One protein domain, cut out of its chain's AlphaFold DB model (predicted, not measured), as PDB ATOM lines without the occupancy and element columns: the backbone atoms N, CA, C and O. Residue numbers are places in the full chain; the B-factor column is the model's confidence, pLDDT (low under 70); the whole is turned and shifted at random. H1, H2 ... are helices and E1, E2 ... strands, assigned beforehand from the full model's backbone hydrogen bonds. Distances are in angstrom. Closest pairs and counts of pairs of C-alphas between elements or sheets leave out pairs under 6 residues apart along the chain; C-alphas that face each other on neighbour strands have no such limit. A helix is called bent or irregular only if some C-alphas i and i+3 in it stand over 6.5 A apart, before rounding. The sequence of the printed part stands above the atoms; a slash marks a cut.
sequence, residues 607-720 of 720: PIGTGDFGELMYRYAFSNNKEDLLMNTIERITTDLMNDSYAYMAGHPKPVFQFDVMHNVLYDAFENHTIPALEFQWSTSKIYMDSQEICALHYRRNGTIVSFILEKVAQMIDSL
ATOM      1  N   PRO A 607      93.492 112.447 170.343       90.06
ATOM      2  CA  PRO A 607      92.315 112.365 169.477       90.06
ATOM      3  C   PRO A 607      91.315 111.315 169.974       90.06
ATOM      4  O   PRO A 607      90.122 111.455 169.746       90.06
ATOM      5  N   ILE A 608      91.799 110.295 170.685       89.25
ATOM      6  CA  ILE A 608      90.998 109.268 171.351       89.25
ATOM      7  C   ILE A 608      91.477 109.186 172.801       89.25
ATOM      8  O   ILE A 608      92.685 109.136 173.041       89.25
ATOM      9  N   GLY A 609      90.544 109.180 173.755       86.06
ATOM     10  CA  GLY A 609      90.862 109.096 175.180       86.06
ATOM     11  C   GLY A 609      91.525 107.770 175.568       86.06
ATOM     12  O   GLY A 609      91.298 106.733 174.946       86.06
ATOM     13  N   THR A 610      92.320 107.788 176.637       84.31
ATOM     14  CA  THR A 610      93.049 106.614 177.150       84.31
ATOM     15  C   THR A 610      92.117 105.432 177.457       84.31
ATOM     16  O   THR A 610      92.411 104.309 177.058       84.31
ATOM     17  N   GLY A 611      90.955 105.679 178.077       84.50
ATOM     18  CA  GLY A 611      89.963 104.630 178.357       84.50
ATOM     19  C   GLY A 611      89.398 103.971 177.093       84.50
ATOM     20  O   GLY A 611      89.267 102.751 177.038       84.50
ATOM     21  N   ASP A 612      89.157 104.753 176.038       88.81
ATOM     22  CA  ASP A 612      88.686 104.236 174.749       88.81
ATOM     23  C   ASP A 612      89.761 103.388 174.057       88.81
ATOM     24  O   ASP A 612      89.454 102.343 173.483       88.81
ATOM     25  N   PHE A 613      91.034 103.800 174.123       91.12
ATOM     26  CA  PHE A 613      92.142 102.959 173.664       91.12
ATOM     27  C   PHE A 613      92.234 101.657 174.465       91.12
ATOM     28  O   PHE A 613      92.444 100.604 173.865       91.12
ATOM     29  N   GLY A 614      92.035 101.716 175.786       89.81
ATOM     30  CA  GLY A 614      91.957 100.542 176.654       89.81
ATOM     31  C   GLY A 614      90.856  99.570 176.219       89.81
ATOM     32  O   GLY A 614      91.122  98.383 176.032       89.81
ATOM     33  N   GLU A 615      89.645 100.071 175.956       90.25
ATOM     34  CA  GLU A 615      88.531  99.252 175.457       90.25
ATOM     35  C   GLU A 615      88.842  98.640 174.082       90.25
ATOM     36  O   GLU A 615      88.600  97.452 173.853       90.25
ATOM     37  N   LEU A 616      89.393  99.427 173.152       91.75
ATOM     38  CA  LEU A 616      89.745  98.958 171.809       91.75
ATOM     39  C   LEU A 616      90.832  97.879 171.848       91.75
ATOM     40  O   LEU A 616      90.697  96.861 171.169       91.75
ATOM     41  N   MET A 617      91.865  98.067 172.672       92.50
ATOM     42  CA  MET A 617      92.924  97.087 172.919       92.50
ATOM     43  C   MET A 617      92.356  95.796 173.519       92.50
ATOM     44  O   MET A 617      92.688  94.701 173.060       92.50
ATOM     45  N   TYR A 618      91.468  95.902 174.511       90.25
ATOM     46  CA  TYR A 618      90.802  94.740 175.092       90.25
ATOM     47  C   TYR A 618      89.970  94.000 174.035       90.25
ATOM     48  O   TYR A 618      90.144  92.802 173.815       90.25
ATOM     49  N   ARG A 619      89.135  94.708 173.268       91.50
ATOM     50  CA  ARG A 619      88.337  94.116 172.178       91.50
ATOM     51  C   ARG A 619      89.200  93.483 171.091       91.50
ATOM     52  O   ARG A 619      88.821  92.444 170.552       91.50
ATOM     53  N   TYR A 620      90.345  94.080 170.773       94.19
ATOM     54  CA  TYR A 620      91.317  93.525 169.835       94.19
ATOM     55  C   TYR A 620      91.824  92.152 170.289       94.19
ATOM     56  O   TYR A 620      91.892  91.230 169.472       94.19
ATOM     57  N   ALA A 621      92.115  91.986 171.583       91.75
ATOM     58  CA  ALA A 621      92.627  90.735 172.138       91.75
ATOM     59  C   ALA A 621      91.651  89.554 171.955       91.75
ATOM     60  O   ALA A 621      92.090  88.427 171.725       91.75
ATOM     61  N   PHE A 622      90.339  89.817 171.973       90.69
ATOM     62  CA  PHE A 622      89.282  88.810 171.800       90.69
ATOM     63  C   PHE A 622      88.703  88.736 170.375       90.69
ATOM     64  O   PHE A 622      87.842  87.897 170.096       90.69
ATOM     65  N   SER A 623      89.134  89.609 169.459       92.00
ATOM     66  CA  SER A 623      88.560  89.688 168.116       92.00
ATOM     67  C   SER A 623      89.137  88.627 167.176       92.00
ATOM     68  O   SER A 623      90.350  88.484 167.034       92.00
ATOM     69  N   ASN A 624      88.257  87.958 166.427       91.06
ATOM     70  CA  ASN A 624      88.645  87.139 165.272       91.06
ATOM     71  C   ASN A 624      88.923  87.981 164.013       91.06
ATOM     72  O   ASN A 624      89.430  87.459 163.025       91.06
ATOM     73  N   ASN A 625      88.570  89.270 164.031       93.50
ATOM     74  CA  ASN A 625      88.768  90.206 162.931       93.50
ATOM     75  C   ASN A 625      89.560  91.424 163.427       93.50
ATOM     76  O   ASN A 625      89.019  92.501 163.681       93.50
ATOM     77  N   LYS A 626      90.850  91.187 163.669       95.19
ATOM     78  CA  LYS A 626      91.800  92.182 164.177       95.19
ATOM     79  C   LYS A 626      92.043  93.313 163.178       95.19
ATOM     80  O   LYS A 626      92.107  94.468 163.582       95.19
ATOM     81  N   GLU A 627      92.114  92.979 161.892       96.62
ATOM     82  CA  GLU A 627      92.422  93.926 160.816       96.62
ATOM     83  C   GLU A 627      91.370  95.033 160.703       96.62
ATOM     84  O   GLU A 627      91.708  96.213 160.762       96.62
ATOM     85  N   ASP A 628      90.085  94.670 160.653       95.88
ATOM     86  CA  ASP A 628      89.012  95.667 160.588       95.88
ATOM     87  C   ASP A 628      88.997  96.562 161.836       95.88
ATOM     88  O   ASP A 628      88.707  97.752 161.745       95.88
ATOM     89  N   LEU A 629      89.322  96.024 163.018       95.94
ATOM     90  CA  LEU A 629      89.362  96.810 164.255       95.94
ATOM     91  C   LEU A 629      90.510  97.827 164.244       95.94
ATOM     92  O   LEU A 629      90.301  98.977 164.634       95.94
ATOM     93  N   LEU A 630      91.689  97.437 163.755       97.38
ATOM     94  CA  LEU A 630      92.816  98.354 163.566       97.38
ATOM     95  C   LEU A 630      92.462  99.447 162.555       97.38
ATOM     96  O   LEU A 630      92.600 100.627 162.865       97.38
ATOM     97  N   MET A 631      91.923  99.082 161.391       97.81
ATOM     98  CA  MET A 631      91.561 100.052 160.352       97.81
ATOM     99  C   MET A 631      90.470 101.028 160.806       97.81
ATOM    100  O   MET A 631      90.609 102.231 160.591       97.81
ATOM    101  N   ASN A 632      89.441 100.551 161.515       96.56
ATOM    102  CA  ASN A 632      88.414 101.415 162.109       96.56
ATOM    103  C   ASN A 632      89.003 102.364 163.165       96.56
ATOM    104  O   ASN A 632      88.575 103.510 163.291       96.56
ATOM    105  N   THR A 633      89.999 101.901 163.924       96.62
ATOM    106  CA  THR A 633      90.698 102.726 164.916       96.62
ATOM    107  C   THR A 633      91.514 103.819 164.223       96.62
ATOM    108  O   THR A 633      91.456 104.973 164.636       96.62
ATOM    109  N   ILE A 634      92.210 103.505 163.126       97.94
ATOM    110  CA  ILE A 634      92.932 104.500 162.319       97.94
ATOM    111  C   ILE A 634      91.967 105.523 161.708       97.94
ATOM    112  O   ILE A 634      92.236 106.727 161.747       97.94
ATOM    113  N   GLU A 635      90.830 105.074 161.173       97.06
ATOM    114  CA  GLU A 635      89.791 105.969 160.655       97.06
ATOM    115  C   GLU A 635      89.283 106.917 161.747       97.06
ATOM    116  O   GLU A 635      89.186 108.124 161.514       97.06
ATOM    117  N   ARG A 636      89.051 106.407 162.961       96.19
ATOM    118  CA  ARG A 636      88.656 107.227 164.109       96.19
ATOM    119  C   ARG A 636      89.731 108.253 164.476       96.19
ATOM    120  O   ARG A 636      89.422 109.436 164.528       96.19
ATOM    121  N   ILE A 637      90.991 107.833 164.633       95.81
ATOM    122  CA  ILE A 637      92.114 108.736 164.954       95.81
ATOM    123  C   ILE A 637      92.224 109.853 163.915       95.81
ATOM    124  O   ILE A 637      92.327 111.025 164.266       95.81
ATOM    125  N   THR A 638      92.214 109.503 162.628       95.12
ATOM    126  CA  THR A 638      92.364 110.489 161.550       95.12
ATOM    127  C   THR A 638      91.155 111.415 161.439       95.12
ATOM    128  O   THR A 638      91.332 112.599 161.168       95.12
ATOM    129  N   THR A 639      89.943 110.920 161.695       93.81
ATOM    130  CA  THR A 639      88.723 111.741 161.730       93.81
ATOM    131  C   THR A 639      88.749 112.722 162.899       93.81
ATOM    132  O   THR A 639      88.521 113.914 162.693       93.81
ATOM    133  N   ASP A 640      89.093 112.246 164.097       92.62
ATOM    134  CA  ASP A 640      89.145 113.067 165.306       92.62
ATOM    135  C   ASP A 640      90.280 114.095 165.229       92.62
ATOM    136  O   ASP A 640      90.090 115.238 165.625       92.62
ATOM    137  N   LEU A 641      91.421 113.776 164.609       92.50
ATOM    138  CA  LEU A 641      92.462 114.771 164.316       92.50
ATOM    139  C   LEU A 641      92.023 115.832 163.295       92.50
ATOM    140  O   LEU A 641      92.602 116.910 163.251       92.50
ATOM    141  N   MET A 642      91.038 115.552 162.445       90.81
ATOM    142  CA  MET A 642      90.565 116.490 161.419       90.81
ATOM    143  C   MET A 642      89.368 117.338 161.873       90.81
ATOM    144  O   MET A 642      88.843 118.114 161.069       90.81
ATOM    145  N   ASN A 643      88.925 117.193 163.122       89.75
ATOM    146  CA  ASN A 643      87.832 117.979 163.683       89.75
ATOM    147  C   ASN A 643      88.279 119.412 164.068       89.75
ATOM    148  O   ASN A 643      89.449 119.788 163.959       89.75
ATOM    149  N   ASP A 644      87.332 120.221 164.548       85.31
ATOM    150  CA  ASP A 644      87.589 121.622 164.910       85.31
ATOM    151  C   ASP A 644      88.471 121.790 166.162       85.31
ATOM    152  O   ASP A 644      89.067 122.854 166.352       85.31
ATOM    153  N   SER A 645      88.592 120.752 166.996       86.06
ATOM    154  CA  SER A 645      89.458 120.739 168.179       86.06
ATOM    155  C   SER A 645      90.919 120.939 167.811       86.06
ATOM    156  O   SER A 645      91.627 121.701 168.469       86.06
ATOM    157  N   TYR A 646      91.343 120.311 166.716       89.31
ATOM    158  CA  TYR A 646      92.685 120.408 166.161       89.31
ATOM    159  C   TYR A 646      92.690 121.329 164.939       89.31
ATOM    160  O   TYR A 646      93.161 120.968 163.865       89.31
ATOM    161  N   ALA A 647      92.177 122.554 165.087       86.19
ATOM    162  CA  ALA A 647      91.958 123.490 163.978       86.19
ATOM    163  C   ALA A 647      93.187 123.731 163.068       86.19
ATOM    164  O   ALA A 647      93.030 124.082 161.897       86.19
ATOM    165  N   TYR A 648      94.412 123.532 163.570       87.25
ATOM    166  CA  TYR A 648      95.643 123.626 162.773       87.25
ATOM    167  C   TYR A 648      95.748 122.546 161.678       87.25
ATOM    168  O   TYR A 648      96.485 122.727 160.706       87.25
ATOM    169  N   MET A 649      94.987 121.454 161.797       88.25
ATOM    170  CA  MET A 649      94.905 120.347 160.837       88.25
ATOM    171  C   MET A 649      94.093 120.704 159.586       88.25
ATOM    172  O   MET A 649      94.298 120.115 158.524       88.25
ATOM    173  N   ALA A 650      93.231 121.725 159.654       80.50
ATOM    174  CA  ALA A 650      92.439 122.204 158.517       80.50
ATOM    175  C   ALA A 650      93.259 123.004 157.476       80.50
ATOM    176  O   ALA A 650      92.709 123.493 156.483       80.50
ATOM    177  N   GLY A 651      94.571 123.156 157.691       70.38
ATOM    178  CA  GLY A 651      95.481 123.875 156.803       70.38
ATOM    179  C   GLY A 651      95.558 123.311 155.375       70.38
ATOM    180  O   GLY A 651      95.170 122.180 155.079       70.38
ATOM    181  N   HIS A 652      96.086 124.126 154.456       68.31
ATOM    182  CA  HIS A 652      96.353 123.723 153.073       68.31
ATOM    183  C   HIS A 652      97.864 123.707 152.770       68.31
ATOM    184  O   HIS A 652      98.516 124.709 153.070       68.31
ATOM    185  N   PRO A 653      98.394 122.678 152.061       77.50
ATOM    186  CA  PRO A 653      97.696 121.457 151.633       77.50
ATOM    187  C   PRO A 653      97.203 120.624 152.823       77.50
ATOM    188  O   PRO A 653      97.727 120.756 153.923       77.50
ATOM    189  N   LYS A 654      96.174 119.799 152.583       80.25
ATOM    190  CA  LYS A 654      95.639 118.915 153.621       80.25
ATOM    191  C   LYS A 654      96.741 117.971 154.128       80.25
ATOM    192  O   LYS A 654      97.571 117.564 153.307       80.25
ATOM    193  N   PRO A 655      96.731 117.611 155.423       86.12
ATOM    194  CA  PRO A 655      97.647 116.618 155.968       86.12
ATOM    195  C   PRO A 655      97.529 115.288 155.221       86.12
ATOM    196  O   PRO A 655      96.444 114.894 154.784       86.12
ATOM    197  N   VAL A 656      98.665 114.608 155.070       90.56
ATOM    198  CA  VAL A 656      98.743 113.264 154.492       90.56
ATOM    199  C   VAL A 656      99.152 112.306 155.601       90.56
ATOM    200  O   VAL A 656     100.268 112.393 156.113       90.56
ATOM    201  N   PHE A 657      98.237 111.408 155.963       95.19
ATOM    202  CA  PHE A 657      98.471 110.384 156.973       95.19
ATOM    203  C   PHE A 657      99.165 109.157 156.376       95.19
ATOM    204  O   PHE A 657      98.842 108.713 155.271       95.19
ATOM    205  N   GLN A 658     100.104 108.592 157.129       97.31
ATOM    206  CA  GLN A 658     100.818 107.363 156.800       97.31
ATOM    207  C   GLN A 658     100.073 106.162 157.399       97.31
ATOM    208  O   GLN A 658     100.447 105.652 158.454       97.31
ATOM    209  N   PHE A 659      99.001 105.725 156.731       97.38
ATOM    210  CA  PHE A 659      98.122 104.650 157.216       97.38
ATOM    211  C   PHE A 659      98.872 103.349 157.541       97.38
ATOM    212  O   PHE A 659      98.631 102.771 158.595       97.38
ATOM    213  N   ASP A 660      99.835 102.939 156.706       97.69
ATOM    214  CA  ASP A 660     100.638 101.730 156.947       97.69
ATOM    215  C   ASP A 660     101.490 101.845 158.223       97.69
ATOM    216  O   ASP A 660     101.669 100.877 158.958       97.69
ATOM    217  N   VAL A 661     102.014 103.039 158.521       98.12
ATOM    218  CA  VAL A 661     102.794 103.285 159.745       98.12
ATOM    219  C   VAL A 661     101.882 103.243 160.965       98.12
ATOM    220  O   VAL A 661     102.205 102.572 161.941       98.12
ATOM    221  N   MET A 662     100.724 103.907 160.895       98.38
ATOM    222  CA  MET A 662      99.724 103.885 161.969       98.38
ATOM    223  C   MET A 662      99.250 102.461 162.270       98.38
ATOM    224  O   MET A 662      99.119 102.097 163.434       98.38
ATOM    225  N   HIS A 663      99.023 101.653 161.231       98.31
ATOM    226  CA  HIS A 663      98.643 100.249 161.371       98.31
ATOM    227  C   HIS A 663      99.700  99.448 162.124       98.31
ATOM    228  O   HIS A 663      99.370  98.844 163.142       98.31
ATOM    229  N   ASN A 664     100.963  99.511 161.692       97.94
ATOM    230  CA  ASN A 664     102.050  98.784 162.349       97.94
ATOM    231  C   ASN A 664     102.209  99.198 163.820       97.94
ATOM    232  O   ASN A 664     102.354  98.339 164.685       97.94
ATOM    233  N   VAL A 665     102.123 100.499 164.115       97.75
ATOM    234  CA  VAL A 665     102.211 101.000 165.494       97.75
ATOM    235  C   VAL A 665     101.052 100.495 166.351       97.75
ATOM    236  O   VAL A 665     101.282 100.016 167.458       97.75
ATOM    237  N   LEU A 666      99.812 100.561 165.857       97.62
ATOM    238  CA  LEU A 666      98.649 100.064 166.599       97.62
ATOM    239  C   LEU A 666      98.695  98.549 166.793       97.62
ATOM    240  O   LEU A 666      98.359  98.066 167.872       97.62
ATOM    241  N   TYR A 667      99.125  97.810 165.770       97.31
ATOM    242  CA  TYR A 667      99.345  96.372 165.856       97.31
ATOM    243  C   TYR A 667     100.343  96.051 166.973       97.31
ATOM    244  O   TYR A 667     100.018  95.289 167.884       97.31
ATOM    245  N   ASP A 668     101.514  96.693 166.957       96.69
ATOM    246  CA  ASP A 668     102.550  96.484 167.966       96.69
ATOM    247  C   ASP A 668     102.067  96.890 169.365       96.69
ATOM    248  O   ASP A 668     102.283  96.149 170.326       96.69
ATOM    249  N   ALA A 669     101.387  98.030 169.507       95.69
ATOM    250  CA  ALA A 669     100.876  98.497 170.791       95.69
ATOM    251  C   ALA A 669      99.825  97.533 171.371       95.69
ATOM    252  O   ALA A 669      99.905  97.167 172.545       95.69
ATOM    253  N   PHE A 670      98.872  97.072 170.557       95.25
ATOM    254  CA  PHE A 670      97.792  96.198 171.018       95.25
ATOM    255  C   PHE A 670      98.257  94.765 171.289       95.25
ATOM    256  O   PHE A 670      97.796  94.166 172.261       95.25
ATOM    257  N   GLU A 671      99.206  94.231 170.513       94.19
ATOM    258  CA  GLU A 671      99.859  92.945 170.811       94.19
ATOM    259  C   GLU A 671     100.730  93.019 172.078       94.19
ATOM    260  O   GLU A 671     100.910  92.022 172.775       94.19
ATOM    261  N   ASN A 672     101.244  94.204 172.420       93.81
ATOM    262  CA  ASN A 672     101.954  94.443 173.678       93.81
ATOM    263  C   ASN A 672     101.046  94.855 174.842       93.81
ATOM    264  O   ASN A 672     101.535  94.979 175.966       93.81
ATOM    265  N   HIS A 673      99.747  95.029 174.595       93.19
ATOM    266  CA  HIS A 673      98.758  95.474 175.576       93.19
ATOM    267  C   HIS A 673      99.103  96.822 176.236       93.19
ATOM    268  O   HIS A 673      98.893  97.027 177.438       93.19
ATOM    269  N   THR A 674      99.640  97.733 175.423       93.00
ATOM    270  CA  THR A 674      99.990  99.112 175.779       93.00
ATOM    271  C   THR A 674      99.107 100.110 175.043       93.00
ATOM    272  O   THR A 674      98.593  99.820 173.962       93.00
ATOM    273  N   ILE A 675      98.988 101.317 175.591       92.62
ATOM    274  CA  ILE A 675      98.253 102.408 174.946       92.62
ATOM    275  C   ILE A 675      99.220 103.220 174.073       92.62
ATOM    276  O   ILE A 675     100.240 103.681 174.590       92.62
ATOM    277  N   PRO A 676      98.938 103.431 172.775       94.56
ATOM    278  CA  PRO A 676      99.777 104.277 171.932       94.56
ATOM    279  C   PRO A 676      99.662 105.746 172.359       94.56
ATOM    280  O   PRO A 676      98.578 106.224 172.699       94.56
ATOM    281  N   ALA A 677     100.769 106.482 172.316       93.19
ATOM    282  CA  ALA A 677     100.788 107.921 172.567       93.19
ATOM    283  C   ALA A 677     101.009 108.692 171.261       93.19
ATOM    284  O   ALA A 677     101.838 108.302 170.435       93.19
ATOM    285  N   LEU A 678     100.274 109.794 171.079       95.25
ATOM    286  CA  LEU A 678     100.461 110.698 169.949       95.25
ATOM    287  C   LEU A 678     101.101 112.005 170.409       95.25
ATOM    288  O   LEU A 678     100.663 112.617 171.382       95.25
ATOM    289  N   GLU A 679     102.105 112.454 169.668       95.25
ATOM    290  CA  GLU A 679     102.875 113.657 169.974       95.25
ATOM    291  C   GLU A 679     102.959 114.563 168.749       95.25
ATOM    292  O   GLU A 679     103.230 114.116 167.633       95.25
ATOM    293  N   PHE A 680     102.758 115.858 168.956       94.88
ATOM    294  CA  PHE A 680     102.971 116.889 167.955       94.88
ATOM    295  C   PHE A 680     104.318 117.568 168.191       94.88
ATOM    296  O   PHE A 680     104.546 118.163 169.241       94.88
ATOM    297  N   GLN A 681     105.198 117.538 167.193       93.75
ATOM    298  CA  GLN A 681     106.488 118.218 167.218       93.75
ATOM    299  C   GLN A 681     106.357 119.633 166.641       93.75
ATOM    300  O   GLN A 681     106.092 119.806 165.447       93.75
ATOM    301  N   TRP A 682     106.598 120.653 167.467       91.88
ATOM    302  CA  TRP A 682     106.304 122.053 167.147       91.88
ATOM    303  C   TRP A 682     107.174 122.617 166.022       91.88
ATOM    304  O   TRP A 682     106.672 123.263 165.101       91.88
ATOM    305  N   SER A 683     108.476 122.330 166.056       87.31
ATOM    306  CA  SER A 683     109.452 122.878 165.104       87.31
ATOM    307  C   SER A 683     109.284 122.338 163.683       87.31
ATOM    308  O   SER A 683     109.481 123.068 162.713       87.31
ATOM    309  N   THR A 684     108.907 121.067 163.552       89.00
ATOM    310  CA  THR A 684     108.734 120.396 162.256       89.00
ATOM    311  C   THR A 684     107.279 120.291 161.828       89.00
ATOM    312  O   THR A 684     107.028 119.943 160.679       89.00
ATOM    313  N   SER A 685     106.335 120.560 162.738       90.06
ATOM    314  CA  SER A 685     104.893 120.424 162.504       90.06
ATOM    315  C   SER A 685     104.519 119.012 162.049       90.06
ATOM    316  O   SER A 685     103.811 118.803 161.064       90.06
ATOM    317  N   LYS A 686     105.074 118.027 162.754       92.75
ATOM    318  CA  LYS A 686     104.883 116.599 162.490       92.75
ATOM    319  C   LYS A 686     104.159 115.954 163.654       92.75
ATOM    320  O   LYS A 686     104.371 116.357 164.793       92.75
ATOM    321  N   ILE A 687     103.353 114.947 163.358       95.81
ATOM    322  CA  ILE A 687     102.685 114.121 164.357       95.81
ATOM    323  C   ILE A 687     103.346 112.753 164.354       95.81
ATOM    324  O   ILE A 687     103.527 112.146 163.293       95.81
ATOM    325  N   TYR A 688     103.674 112.276 165.545       96.81
ATOM    326  CA  TYR A 688     104.215 110.953 165.788       96.81
ATOM    327  C   TYR A 688     103.218 110.122 166.589       96.81
ATOM    328  O   TYR A 688     102.479 110.663 167.406       96.81
ATOM    329  N   MET A 689     103.219 108.815 166.362       96.81
ATOM    330  CA  MET A 689     102.567 107.821 167.211       96.81
ATOM    331  C   MET A 689     103.645 106.840 167.664       96.81
ATOM    332  O   MET A 689     104.331 106.272 166.815       96.81
ATOM    333  N   ASP A 690     103.866 106.712 168.974       93.94
ATOM    334  CA  ASP A 690     104.937 105.886 169.556       93.94
ATOM    335  C   ASP A 690     106.306 106.091 168.867       93.94
ATOM    336  O   ASP A 690     107.046 105.159 168.552       93.94
ATOM    337  N   SER A 691     106.670 107.362 168.651       91.25
ATOM    338  CA  SER A 691     107.908 107.812 167.980       91.25
ATOM    339  C   SER A 691     108.000 107.562 166.465       91.25
ATOM    340  O   SER A 691     109.031 107.877 165.869       91.25
ATOM    341  N   GLN A 692     106.954 107.047 165.810       97.00
ATOM    342  CA  GLN A 692     106.895 106.917 164.349       97.00
ATOM    343  C   GLN A 692     106.114 108.073 163.729       97.00
ATOM    344  O   GLN A 692     105.018 108.389 164.179       97.00
ATOM    345  N   GLU A 693     106.659 108.713 162.693       97.31
ATOM    346  CA  GLU A 693     105.989 109.825 162.010       97.31
ATOM    347  C   GLU A 693     104.743 109.319 161.271       97.31
ATOM    348  O   GLU A 693     104.851 108.541 160.327       97.31
ATOM    349  N   ILE A 694     103.562 109.798 161.665       97.19
ATOM    350  CA  ILE A 694     102.287 109.414 161.039       97.19
ATOM    351  C   ILE A 694     101.729 110.499 160.121       97.19
ATOM    352  O   ILE A 694     100.890 110.211 159.273       97.19
ATOM    353  N   CYS A 695     102.156 111.751 160.288       94.50
ATOM    354  CA  CYS A 695     101.663 112.876 159.503       94.50
ATOM    355  C   CYS A 695     102.651 114.046 159.549       94.50
ATOM    356  O   CYS A 695     103.194 114.367 160.604       94.50
ATOM    357  N   ALA A 696     102.822 114.736 158.421       90.38
ATOM    358  CA  ALA A 696     103.536 116.005 158.343       90.38
ATOM    359  C   ALA A 696     102.597 117.104 157.836       90.38
ATOM    360  O   ALA A 696     101.900 116.934 156.831       90.38
ATOM    361  N   LEU A 697     102.587 118.243 158.526       86.88
ATOM    362  CA  LEU A 697     101.820 119.417 158.132       86.88
ATOM    363  C   LEU A 697     102.703 120.370 157.336       86.88
ATOM    364  O   LEU A 697     103.824 120.698 157.719       86.88
ATOM    365  N   HIS A 698     102.166 120.857 156.221       74.94
ATOM    366  CA  HIS A 698     102.824 121.856 155.392       74.94
ATOM    367  C   HIS A 698     102.026 123.158 155.448       74.94
ATOM    368  O   HIS A 698     100.975 123.281 154.822       74.94
ATOM    369  N   TYR A 699     102.518 124.157 156.175       67.81
ATOM    370  CA  TYR A 699     101.878 125.472 156.199       67.81
ATOM    371  C   TYR A 699     102.215 126.255 154.916       67.81
ATOM    372  O   TYR A 699     103.373 126.553 154.636       67.81
ATOM    373  N   ARG A 700     101.202 126.590 154.095       54.69
ATOM    374  CA  ARG A 700     101.381 127.364 152.840       54.69
ATOM    375  C   ARG A 700     101.727 128.838 153.033       54.69
ATOM    376  O   ARG A 700     102.193 129.479 152.093       54.69
ATOM    377  N   ARG A 701     101.433 129.406 154.197       49.44
ATOM    378  CA  ARG A 701     101.827 130.770 154.560       49.44
ATOM    379  C   ARG A 701     102.942 130.637 155.581       49.44
ATOM    380  O   ARG A 701     102.811 129.791 156.447       49.44
ATOM    381  N   ASN A 702     103.992 131.444 155.439       52.31
ATOM    382  CA  ASN A 702     105.236 131.546 156.225       52.31
ATOM    383  C   ASN A 702     105.096 131.667 157.770       52.31
ATOM    384  O   ASN A 702     105.885 132.365 158.400       52.31
ATOM    385  N   GLY A 703     104.088 131.058 158.385       68.31
ATOM    386  CA  GLY A 703     103.833 131.040 159.815       68.31
ATOM    387  C   GLY A 703     104.248 129.710 160.432       68.31
ATOM    388  O   GLY A 703     104.250 128.664 159.783       68.31
ATOM    389  N   THR A 704     104.620 129.770 161.700       84.75
ATOM    390  CA  THR A 704     104.874 128.618 162.566       84.75
ATOM    391  C   THR A 704     103.575 128.179 163.248       84.75
ATOM    392  O   THR A 704     102.616 128.955 163.311       84.75
ATOM    393  N   ILE A 705     103.543 126.980 163.836       88.88
ATOM    394  CA  ILE A 705     102.433 126.570 164.716       88.88
ATOM    395  C   ILE A 705     102.178 127.607 165.829       88.88
ATOM    396  O   ILE A 705     101.031 127.935 166.111       88.88
ATOM    397  N   VAL A 706     103.240 128.222 166.366       91.94
ATOM    398  CA  VAL A 706     103.148 129.311 167.352       91.94
ATOM    399  C   VAL A 706     102.326 130.479 166.803       91.94
ATOM    400  O   VAL A 706     101.413 130.955 167.470       91.94
ATOM    401  N   SER A 707     102.597 130.921 165.569       90.62
ATOM    402  CA  SER A 707     101.824 132.008 164.955       90.62
ATOM    403  C   SER A 707     100.353 131.642 164.748       90.62
ATOM    404  O   SER A 707      99.487 132.473 165.007       90.62
ATOM    405  N   PHE A 708     100.060 130.391 164.370       90.12
ATOM    406  CA  PHE A 708      98.684 129.910 164.241       90.12
ATOM    407  C   PHE A 708      97.940 129.970 165.580       90.12
ATOM    408  O   PHE A 708      96.825 130.485 165.643       90.12
ATOM    409  N   ILE A 709      98.566 129.481 166.654       92.81
ATOM    410  CA  ILE A 709      97.966 129.484 167.992       92.81
ATOM    411  C   ILE A 709      97.731 130.919 168.455       92.81
ATOM    412  O   ILE A 709      96.623 131.243 168.862       92.81
ATOM    413  N   LEU A 710      98.713 131.813 168.321       94.94
ATOM    414  CA  LEU A 710      98.551 133.220 168.709       94.94
ATOM    415  C   LEU A 710      97.420 133.914 167.938       94.94
ATOM    416  O   LEU A 710      96.649 134.665 168.534       94.94
ATOM    417  N   GLU A 711      97.285 133.652 166.634       93.56
ATOM    418  CA  GLU A 711      96.168 134.160 165.829       93.56
ATOM    419  C   GLU A 711      94.823 133.608 166.318       93.56
ATOM    420  O   GLU A 711      93.863 134.368 166.466       93.56
ATOM    421  N   LYS A 712      94.753 132.304 166.610       92.44
ATOM    422  CA  LYS A 712      93.545 131.649 167.122       92.44
ATOM    423  C   LYS A 712      93.142 132.202 168.491       92.44
ATOM    424  O   LYS A 712      91.988 132.584 168.669       92.44
ATOM    425  N   VAL A 713      94.089 132.327 169.416       96.00
ATOM    426  CA  VAL A 713      93.886 132.898 170.759       96.00
ATOM    427  C   VAL A 713      93.416 134.346 170.648       96.00
ATOM    428  O   VAL A 713      92.441 134.734 171.285       96.00
ATOM    429  N   ALA A 714      94.046 135.151 169.786       97.25
ATOM    430  CA  ALA A 714      93.634 136.532 169.561       97.25
ATOM    431  C   ALA A 714      92.184 136.638 169.056       97.25
ATOM    432  O   ALA A 714      91.458 137.514 169.525       97.25
ATOM    433  N   GLN A 715      91.766 135.747 168.147       94.88
ATOM    434  CA  GLN A 715      90.383 135.667 167.660       94.88
ATOM    435  C   GLN A 715      89.407 135.249 168.764       94.88
ATOM    436  O   GLN A 715      88.317 135.809 168.856       94.88
ATOM    437  N   MET A 716      89.792 134.297 169.617       94.50
ATOM    438  CA  MET A 716      88.968 133.875 170.752       94.50
ATOM    439  C   MET A 716      88.785 135.017 171.752       94.50
ATOM    440  O   MET A 716      87.654 135.295 172.143       94.50
ATOM    441  N   ILE A 717      89.852 135.754 172.080       96.56
ATOM    442  CA  ILE A 717      89.773 136.938 172.951       96.56
ATOM    443  C   ILE A 717      88.874 138.027 172.346       96.56
ATOM    444  O   ILE A 717      88.136 138.677 173.079       96.56
ATOM    445  N   ASP A 718      88.900 138.225 171.023       95.50
ATOM    446  CA  ASP A 718      88.004 139.180 170.351       95.50
ATOM    447  C   ASP A 718      86.528 138.755 170.395       95.50
ATOM    448  O   ASP A 718      85.645 139.607 170.276       95.50
ATOM    449  N   SER A 719      86.263 137.455 170.560       92.19
ATOM    450  CA  SER A 719      84.911 136.894 170.655       92.19
ATOM    451  C   SER A 719      84.323 136.877 172.073       92.19
ATOM    452  O   SER A 719      83.101 136.774 172.197       92.19
ATOM    453  N   LEU A 720      85.166 136.998 173.111       85.38
ATOM    454  CA  LEU A 720      84.756 137.221 174.508       85.38
ATOM    455  C   LEU A 720      84.082 138.589 174.667       85.38
ATOM    456  O   LEU A 720      83.098 138.697 175.430       85.38
TER     457      LEU A 720
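AT A GLANCE: This is residues 607 to 720 of the 720 residues of an uncharacterized protein of [Clostridium] innocuum 2959 (UniProt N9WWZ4). A small, three-stranded antiparallel sheet and a helical hairpin, H1 and H2, are joined by H4, which packs on the sheet's E3 and E2 and on both hairpin helices. At the other end of this elongated body the short H3 lies near H5, whose residues 713 to 719 stick out with Leu 720. The printed part has 114 residues, with five named helices and three strands in the order H1 H2 H3 H4 E1 E2 E3 H5, mostly helix; the sheet's order is E1 E2 E3. It is only just compact, close to loose, with a radius of gyration of the C-alphas of 16.0 A and spans of 51 by 29 by 19 A.

IN THESE COORDINATES: The strands are E1, residues 678 to 681, E2, 686 to 689, and E3, 692 to 696, 11.4 A long. H4 holds residues 659 to 671, 18.0 A. H1, residues 610 to 622, 19.0 A, begins at C-alpha (93.049, 106.614, 177.150). H2 holds residues 626 to 641, 22.6 A; H3 residues 644 to 650. H5, residues 705 to 719, 21.2 A, ends at C-alpha (84.911, 136.894, 170.655).

HOW THE PARTS SIT: E1, E2 and E3 form a meander, each strand the antiparallel neighbour of the one before; N 679 and O 688 are 2.9 A apart, N 687 and O 695 2.8 A. H4 is on the sheet, making two layers, a helix on one face; its closest C-alphas to E3 are Met 662 and Ile 694, 6.2 A. H4 touches H2 at a steep tilt of 61 degrees, closest C-alphas Leu 630 and His 663, 6.5 A. H4 touches H1 about perpendicular, 77 degrees, at C-alphas Met 617 and Phe 670, 5.3 A. The hairpin H1 and H2 touches at a shallow tilt of 16 degrees, closest C-alphas Tyr 620 and Lys 626, 5.8 A. H3 and H5 are close but not clearly touching, closest C-alphas Tyr 648 and Phe 708, 7.1 A. Every O i to N i+4 pair is within hydrogen-bond range in H2, H4 and H5; H1 has 8 of 9, and H3, irregular with C-alphas 645 and 648 8.7 A apart, 0 of 3, but 3 of 4 O i to N i+3 pairs.

THE WHOLE: The C-alphas farthest apart, Asn 624 and Asp 718, are 52.3 A apart. The printed part has no cut and no long link. Residue 652 and residues 699 to 703 are under pLDDT 70.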